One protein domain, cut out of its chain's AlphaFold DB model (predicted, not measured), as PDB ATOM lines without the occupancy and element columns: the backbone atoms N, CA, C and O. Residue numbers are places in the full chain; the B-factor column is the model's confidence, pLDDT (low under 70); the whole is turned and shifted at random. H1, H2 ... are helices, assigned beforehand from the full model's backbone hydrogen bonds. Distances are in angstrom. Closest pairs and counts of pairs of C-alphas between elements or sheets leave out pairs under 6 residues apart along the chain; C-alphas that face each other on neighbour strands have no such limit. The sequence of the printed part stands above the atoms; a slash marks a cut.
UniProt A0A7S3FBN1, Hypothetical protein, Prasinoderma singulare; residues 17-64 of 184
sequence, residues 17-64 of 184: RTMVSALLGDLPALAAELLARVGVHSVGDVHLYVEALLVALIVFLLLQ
ATOM      1  N   ARG A  17      46.496 -11.260  91.699       55.81
ATOM      2  CA  ARG A  17      46.532 -12.578  91.057       55.81
ATOM      3  C   ARG A  17      45.412 -13.499  91.551       55.81
ATOM      4  O   ARG A  17      44.832 -14.209  90.735       55.81
ATOM      5  N   THR A  18      45.075 -13.454  92.843       59.16
ATOM      6  CA  THR A  18      43.936 -14.195  93.415       59.16
ATOM      7  C   THR A  18      42.587 -13.602  93.015       59.16
ATOM      8  O   THR A  18      41.665 -14.359  92.716       59.16
ATOM      9  N   MET A  19      42.465 -12.272  92.928       57.44
ATOM     10  CA  MET A  19      41.248 -11.624  92.420       57.44
ATOM     11  C   MET A  19      40.988 -11.969  90.951       57.44
ATOM     12  O   MET A  19      39.870 -12.330  90.591       57.44
ATOM     13  N   VAL A  20      42.023 -11.918  90.106       60.38
ATOM     14  CA  VAL A  20      41.911 -12.271  88.684       60.38
ATOM     15  C   VAL A  20      41.614 -13.763  88.506       60.38
ATOM     16  O   VAL A  20      40.802 -14.109  87.654       60.38
ATOM     17  N   SER A  21      42.184 -14.655  89.331       59.00
ATOM     18  CA  SER A  21      41.845 -16.086  89.277       59.00
ATOM     19  C   SER A  21      40.425 -16.396  89.756       59.00
ATOM     20  O   SER A  21      39.807 -17.305  89.216       59.00
ATOM     21  N   ALA A  22      39.898 -15.652  90.735       61.31
ATOM     22  CA  ALA A  22      38.510 -15.795  91.179       61.31
ATOM     23  C   ALA A  22      37.530 -15.301  90.099       61.31
ATOM     24  O   ALA A  22      36.605 -16.017  89.734       61.31
ATOM     25  N   LEU A  23      37.808 -14.142  89.488       56.59
ATOM     26  CA  LEU A  23      37.015 -13.595  88.379       56.59
ATOM     27  C   LEU A  23      37.044 -14.478  87.120       56.59
ATOM     28  O   LEU A  23      36.033 -14.608  86.436       56.59
ATOM     29  N   LEU A  24      38.183 -15.106  86.809       57.88
ATOM     30  CA  LEU A  24      38.301 -16.064  85.700       57.88
ATOM     31  C   LEU A  24      37.686 -17.435  86.027       57.88
ATOM     32  O   LEU A  24      37.283 -18.146  85.108       57.88
ATOM     33  N   GLY A  25      37.606 -17.803  87.308       61.16
ATOM     34  CA  GLY A  25      37.006 -19.056  87.771       61.16
ATOM     35  C   GLY A  25      35.485 -19.099  87.610       61.16
ATOM     36  O   GLY A  25      34.945 -20.151  87.278       61.16
ATOM     37  N   ASP A  26      34.814 -17.952  87.757       62.34
ATOM     38  CA  ASP A  26      33.353 -17.828  87.626       62.34
ATOM     39  C   ASP A  26      32.881 -17.587  86.179       62.34
ATOM     40  O   ASP A  26      31.697 -17.729  85.862       62.34
ATOM     41  N   LEU A  27      33.808 -17.277  85.265       64.06
ATOM     42  CA  LEU A  27      33.532 -17.028  83.849       64.06
ATOM     43  C   LEU A  27      32.745 -18.153  83.137       64.06
ATOM     44  O   LEU A  27      31.796 -17.826  82.424       64.06
ATOM     45  N   PRO A  28      33.076 -19.455  83.287       65.81
ATOM     46  CA  PRO A  28      32.348 -20.522  82.597       65.81
ATOM     47  C   PRO A  28      30.918 -20.710  83.123       65.81
ATOM     48  O   PRO A  28      30.028 -21.026  82.337       65.81
ATOM     49  N   ALA A  29      30.675 -20.477  84.418       65.44
ATOM     50  CA  ALA A  29      29.336 -20.554  85.003       65.44
ATOM     51  C   ALA A  29      28.463 -19.382  84.533       65.44
ATOM     52  O   ALA A  29      27.337 -19.587  84.085       65.44
ATOM     53  N   LEU A  30      29.023 -18.170  84.538       65.25
ATOM     54  CA  LEU A  30      28.333 -16.963  84.088       65.25
ATOM     55  C   LEU A  30      28.071 -16.986  82.573       65.25
ATOM     56  O   LEU A  30      27.012 -16.557  82.114       65.25
ATOM     57  N   ALA A  31      29.000 -17.548  81.793       64.69
ATOM     58  CA  ALA A  31      28.826 -17.776  80.361       64.69
ATOM     59  C   ALA A  31      27.746 -18.828  80.079       64.69
ATOM     60  O   ALA A  31      26.913 -18.607  79.205       64.69
ATOM     61  N   ALA A  32      27.704 -19.934  80.828       64.44
ATOM     62  CA  ALA A  32      26.657 -20.944  80.685       64.44
ATOM     63  C   ALA A  32      25.266 -20.388  81.039       64.44
ATOM     64  O   ALA A  32      24.295 -20.663  80.336       64.44
ATOM     65  N   GLU A  33      25.170 -19.557  82.079       67.50
ATOM     66  CA  GLU A  33      23.913 -18.930  82.499       67.50
ATOM     67  C   GLU A  33      23.441 -17.849  81.508       67.50
ATOM     68  O   GLU A  33      22.249 -17.752  81.210       67.50
ATOM     69  N   LEU A  34      24.369 -17.087  80.915       65.88
ATOM     70  CA  LEU A  34      24.079 -16.152  79.822       65.88
ATOM     71  C   LEU A  34      23.666 -16.872  78.534       65.88
ATOM     72  O   LEU A  34      22.683 -16.475  77.914       65.88
ATOM     73  N   LEU A  35      24.359 -17.946  78.149       63.75
ATOM     74  CA  LEU A  35      24.018 -18.756  76.975       63.75
ATOM     75  C   LEU A  35      22.640 -19.418  77.131       63.75
ATOM     76  O   LEU A  35      21.860 -19.446  76.180       63.75
ATOM     77  N   ALA A  36      22.298 -19.866  78.344       62.69
ATOM     78  CA  ALA A  36      20.974 -20.395  78.660       62.69
ATOM     79  C   ALA A  36      19.878 -19.312  78.622       62.69
ATOM     80  O   ALA A  36      18.786 -19.565  78.119       62.69
ATOM     81  N   ARG A  37      20.158 -18.088  79.099       66.38
ATOM     82  CA  ARG A  37      19.211 -16.953  79.047       66.38
ATOM     83  C   ARG A  37      19.007 -16.383  77.644       66.38
ATOM     84  O   ARG A  37      17.940 -15.846  77.365       66.38
ATOM     85  N   VAL A  38      20.009 -16.502  76.775       65.69
ATOM     86  CA  VAL A  38      19.966 -16.065  75.369       65.69
ATOM     87  C   VAL A  38      19.386 -17.158  74.449       65.69
ATOM     88  O   VAL A  38      19.170 -16.922  73.264       65.69
ATOM     89  N   GLY A  39      19.040 -18.334  74.992       61.62
ATOM     90  CA  GLY A  39      18.358 -19.400  74.250       61.62
ATOM     91  C   GLY A  39      19.256 -20.092  73.226       61.62
ATOM     92  O   GLY A  39      18.798 -20.455  72.145       61.62
ATOM     93  N   VAL A  40      20.546 -20.246  73.537       60.00
ATOM     94  CA  VAL A  40      21.511 -20.930  72.668       60.00
ATOM     95  C   VAL A  40      21.365 -22.438  72.870       60.00
ATOM     96  O   VAL A  40      21.840 -22.984  73.865       60.00
ATOM     97  N   HIS A  41      20.680 -23.115  71.949       61.53
ATOM     98  CA  HIS A  41      20.334 -24.535  72.094       61.53
ATOM     99  C   HIS A  41      21.052 -25.451  71.086       61.53
ATOM    100  O   HIS A  41      21.004 -26.671  71.244       61.53
ATOM    101  N   SER A  42      21.766 -24.900  70.093       60.91
ATOM    102  CA  SER A  42      22.522 -25.658  69.084       60.91
ATOM    103  C   SER A  42      23.905 -25.055  68.776       60.91
ATOM    104  O   SER A  42      24.124 -23.853  68.895       60.91
ATOM    105  N   VAL A  43      24.847 -25.888  68.308       61.75
ATOM    106  CA  VAL A  43      26.204 -25.485  67.864       61.75
ATOM    107  C   VAL A  43      26.150 -24.438  66.737       61.75
ATOM    108  O   VAL A  43      27.035 -23.590  66.638       61.75
ATOM    109  N   GLY A  44      25.087 -24.459  65.923       66.12
ATOM    110  CA  GLY A  44      24.845 -23.451  64.884       66.12
ATOM    111  C   GLY A  44      24.533 -22.059  65.441       66.12
ATOM    112  O   GLY A  44      24.945 -21.061  64.854       66.12
ATOM    113  N   ASP A  45      23.893 -21.983  66.608       67.81
ATOM    114  CA  ASP A  45      23.539 -20.711  67.243       67.81
ATOM    115  C   ASP A  45      24.799 -20.022  67.779       67.81
ATOM    116  O   ASP A  45      24.989 -18.822  67.597       67.81
ATOM    117  N   VAL A  46      25.723 -20.796  68.365       77.12
ATOM    118  CA  VAL A  46      27.007 -20.287  68.880       77.12
ATOM    119  C   VAL A  46      27.833 -19.629  67.771       77.12
ATOM    120  O   VAL A  46      28.382 -18.550  67.990       77.12
ATOM    121  N   HIS A  47      27.894 -20.234  66.578       80.81
ATOM    122  CA  HIS A  47      28.614 -19.653  65.439       80.81
ATOM    123  C   HIS A  47      28.037 -18.284  65.051       80.81
ATOM    124  O   HIS A  47      28.798 -17.344  64.829       80.81
ATOM    125  N   LEU A  48      26.708 -18.147  65.022       83.44
ATOM    126  CA  LEU A  48      26.042 -16.889  64.680       83.44
ATOM    127  C   LEU A  48      26.336 -15.785  65.712       83.44
ATOM    128  O   LEU A  48      26.607 -14.645  65.335       83.44
ATOM    129  N   TYR A  49      26.341 -16.113  67.008       83.81
ATOM    130  CA  TYR A  49      26.673 -15.150  68.065       83.81
ATOM    131  C   TYR A  49      28.146 -14.726  68.041       83.81
ATOM    132  O   TYR A  49      28.443 -13.545  68.223       83.81
ATOM    133  N   VAL A  50      29.068 -15.661  67.791       86.81
ATOM    134  CA  VAL A  50      30.503 -15.356  67.658       86.81
ATOM    135  C   VAL A  50      30.757 -14.481  66.431       86.81
ATOM    136  O   VAL A  50      31.515 -13.515  66.513       86.81
ATOM    137  N   GLU A  51      30.095 -14.770  65.312       86.44
ATOM    138  CA  GLU A  51      30.189 -13.970  64.091       86.44
ATOM    139  C   GLU A  51      29.635 -12.555  64.304       86.44
ATOM    140  O   GLU A  51      30.304 -11.575  63.975       86.44
ATOM    141  N   ALA A  52      28.477 -12.422  64.958       90.19
ATOM    142  CA  ALA A  52      27.914 -11.121  65.315       90.19
ATOM    143  C   ALA A  52      28.830 -10.329  66.265       90.19
ATOM    144  O   ALA A  52      29.000  -9.121  66.089       90.19
ATOM    145  N   LEU A  53      29.465 -10.995  67.236       90.56
ATOM    146  CA  LEU A  53      30.427 -10.376  68.150       90.56
ATOM    147  C   LEU A  53      31.685  -9.898  67.414       90.56
ATOM    148  O   LEU A  53      32.144  -8.785  67.665       90.56
ATOM    149  N   LEU A  54      32.228 -10.705  66.496       91.31
ATOM    150  CA  LEU A  54      33.388 -10.339  65.678       91.31
ATOM    151  C   LEU A  54      33.077  -9.154  64.764       91.31
ATOM    152  O   LEU A  54      33.865  -8.213  64.705       91.31
ATOM    153  N   VAL A  55      31.917  -9.153  64.101       92.62
ATOM    154  CA  VAL A  55      31.474  -8.025  63.269       92.62
ATOM    155  C   VAL A  55      31.279  -6.773  64.123       92.62
ATOM    156  O   VAL A  55      31.751  -5.702  63.745       92.62
ATOM    157  N   ALA A  56      30.662  -6.893  65.301       92.50
ATOM    158  CA  ALA A  56      30.512  -5.778  66.231       92.50
ATOM    159  C   ALA A  56      31.869  -5.241  66.715       92.50
ATOM    160  O   ALA A  56      32.043  -4.027  66.785       92.50
ATOM    161  N   LEU A  57      32.850  -6.113  66.984       91.56
ATOM    162  CA  LEU A  57      34.217  -5.730  67.349       91.56
ATOM    163  C   LEU A  57      34.945  -5.033  66.201       91.56
ATOM    164  O   LEU A  57      35.580  -4.010  66.428       91.56
ATOM    165  N   ILE A  58      34.834  -5.537  64.971       91.00
ATOM    166  CA  ILE A  58      35.426  -4.904  63.785       91.00
ATOM    167  C   ILE A  58      34.809  -3.522  63.572       91.00
ATOM    168  O   ILE A  58      35.536  -2.545  63.424       91.00
ATOM    169  N   VAL A  59      33.479  -3.410  63.617       91.19
ATOM    170  CA  VAL A  59      32.781  -2.122  63.506       91.19
ATOM    171  C   VAL A  59      33.200  -1.191  64.641       91.19
ATOM    172  O   VAL A  59      33.515  -0.035  64.387       91.19
ATOM    173  N   PHE A  60      33.286  -1.684  65.876       87.94
ATOM    174  CA  PHE A  60      33.763  -0.912  67.018       87.94
ATOM    175  C   PHE A  60      35.203  -0.421  66.821       87.94
ATOM    176  O   PHE A  60      35.457   0.760  67.024       87.94
ATOM    177  N   LEU A  61      36.124  -1.271  66.358       86.50
ATOM    178  CA  LEU A  61      37.518  -0.910  66.079       86.50
ATOM    179  C   LEU A  61      37.647   0.076  64.909       86.50
ATOM    180  O   LEU A  61      38.505   0.952  64.942       86.50
ATOM    181  N   LEU A  62      36.783  -0.018  63.896       84.25
ATOM    182  CA  LEU A  62      36.728   0.948  62.793       84.25
ATOM    183  C   LEU A  62      36.105   2.289  63.227       84.25
ATOM    184  O   LEU A  62      36.494   3.344  62.725       84.25
ATOM    185  N   LEU A  63      35.152   2.261  64.167       83.69
ATOM    186  CA  LEU A  63      34.515   3.448  64.753       83.69
ATOM    187  C   LEU A  63      35.352   4.096  65.858       83.69
ATOM    188  O   LEU A  63      35.173   5.289  66.129       83.69
ATOM    189  N   GLN A  64      36.276   3.354  66.474       76.69
ATOM    190  CA  GLN A  64      37.357   3.913  67.270       76.69
ATOM    191  C   GLN A  64      38.209   4.756  66.328       76.69
ATOM    192  O   GLN A  64      39.153   4.279  65.705       76.69
TER     193      GLN A  64
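This is residues 17 to 64 of the 184 residues of the protein "Hypothetical protein" of Prasinoderma singulare (UniProt A0A7S3FBN1). The long helix H3 makes one arm of a wide, open V, and H1 and H2, set end to end in a roughly straight line, make the other. Residues 38 to 42 form the turn between the arms, and no helix touches another. The printed part has 48 residues with three named helices, in the order H1, H2, H3, and no named strand; the class is all helix. It is only just loose, close to extended, with a radius of gyration of the C-alphas of 14.1 A, and flat, spanning 34 by 32 by 14 A.

H3, residues 43 to 63, is apart from H2, residues 27 to 37. H3 is also apart from H1, residues 17 to 25. H1 and H2 meet only through their link. Residues 17 to 31 and 50 to 64 stand free. In H1, H2 and H3 every O i to N i+4 pair is within hydrogen-bond range.

H3 measures 30.3 A from first to last C-alpha, ending at C-alpha 63 (34.515, 3.448, 64.753). H2 measures 15.1 A. H1 measures 12.0 A, beginning at C-alpha 17 (46.532, -12.578, 91.057).

The two C-alphas farthest apart, those of Arg 17 and Gly 44, are 35.7 A apart. The printed part has no cut, and both links are tight. The model's pLDDT is under 70 in residues 17 to 45.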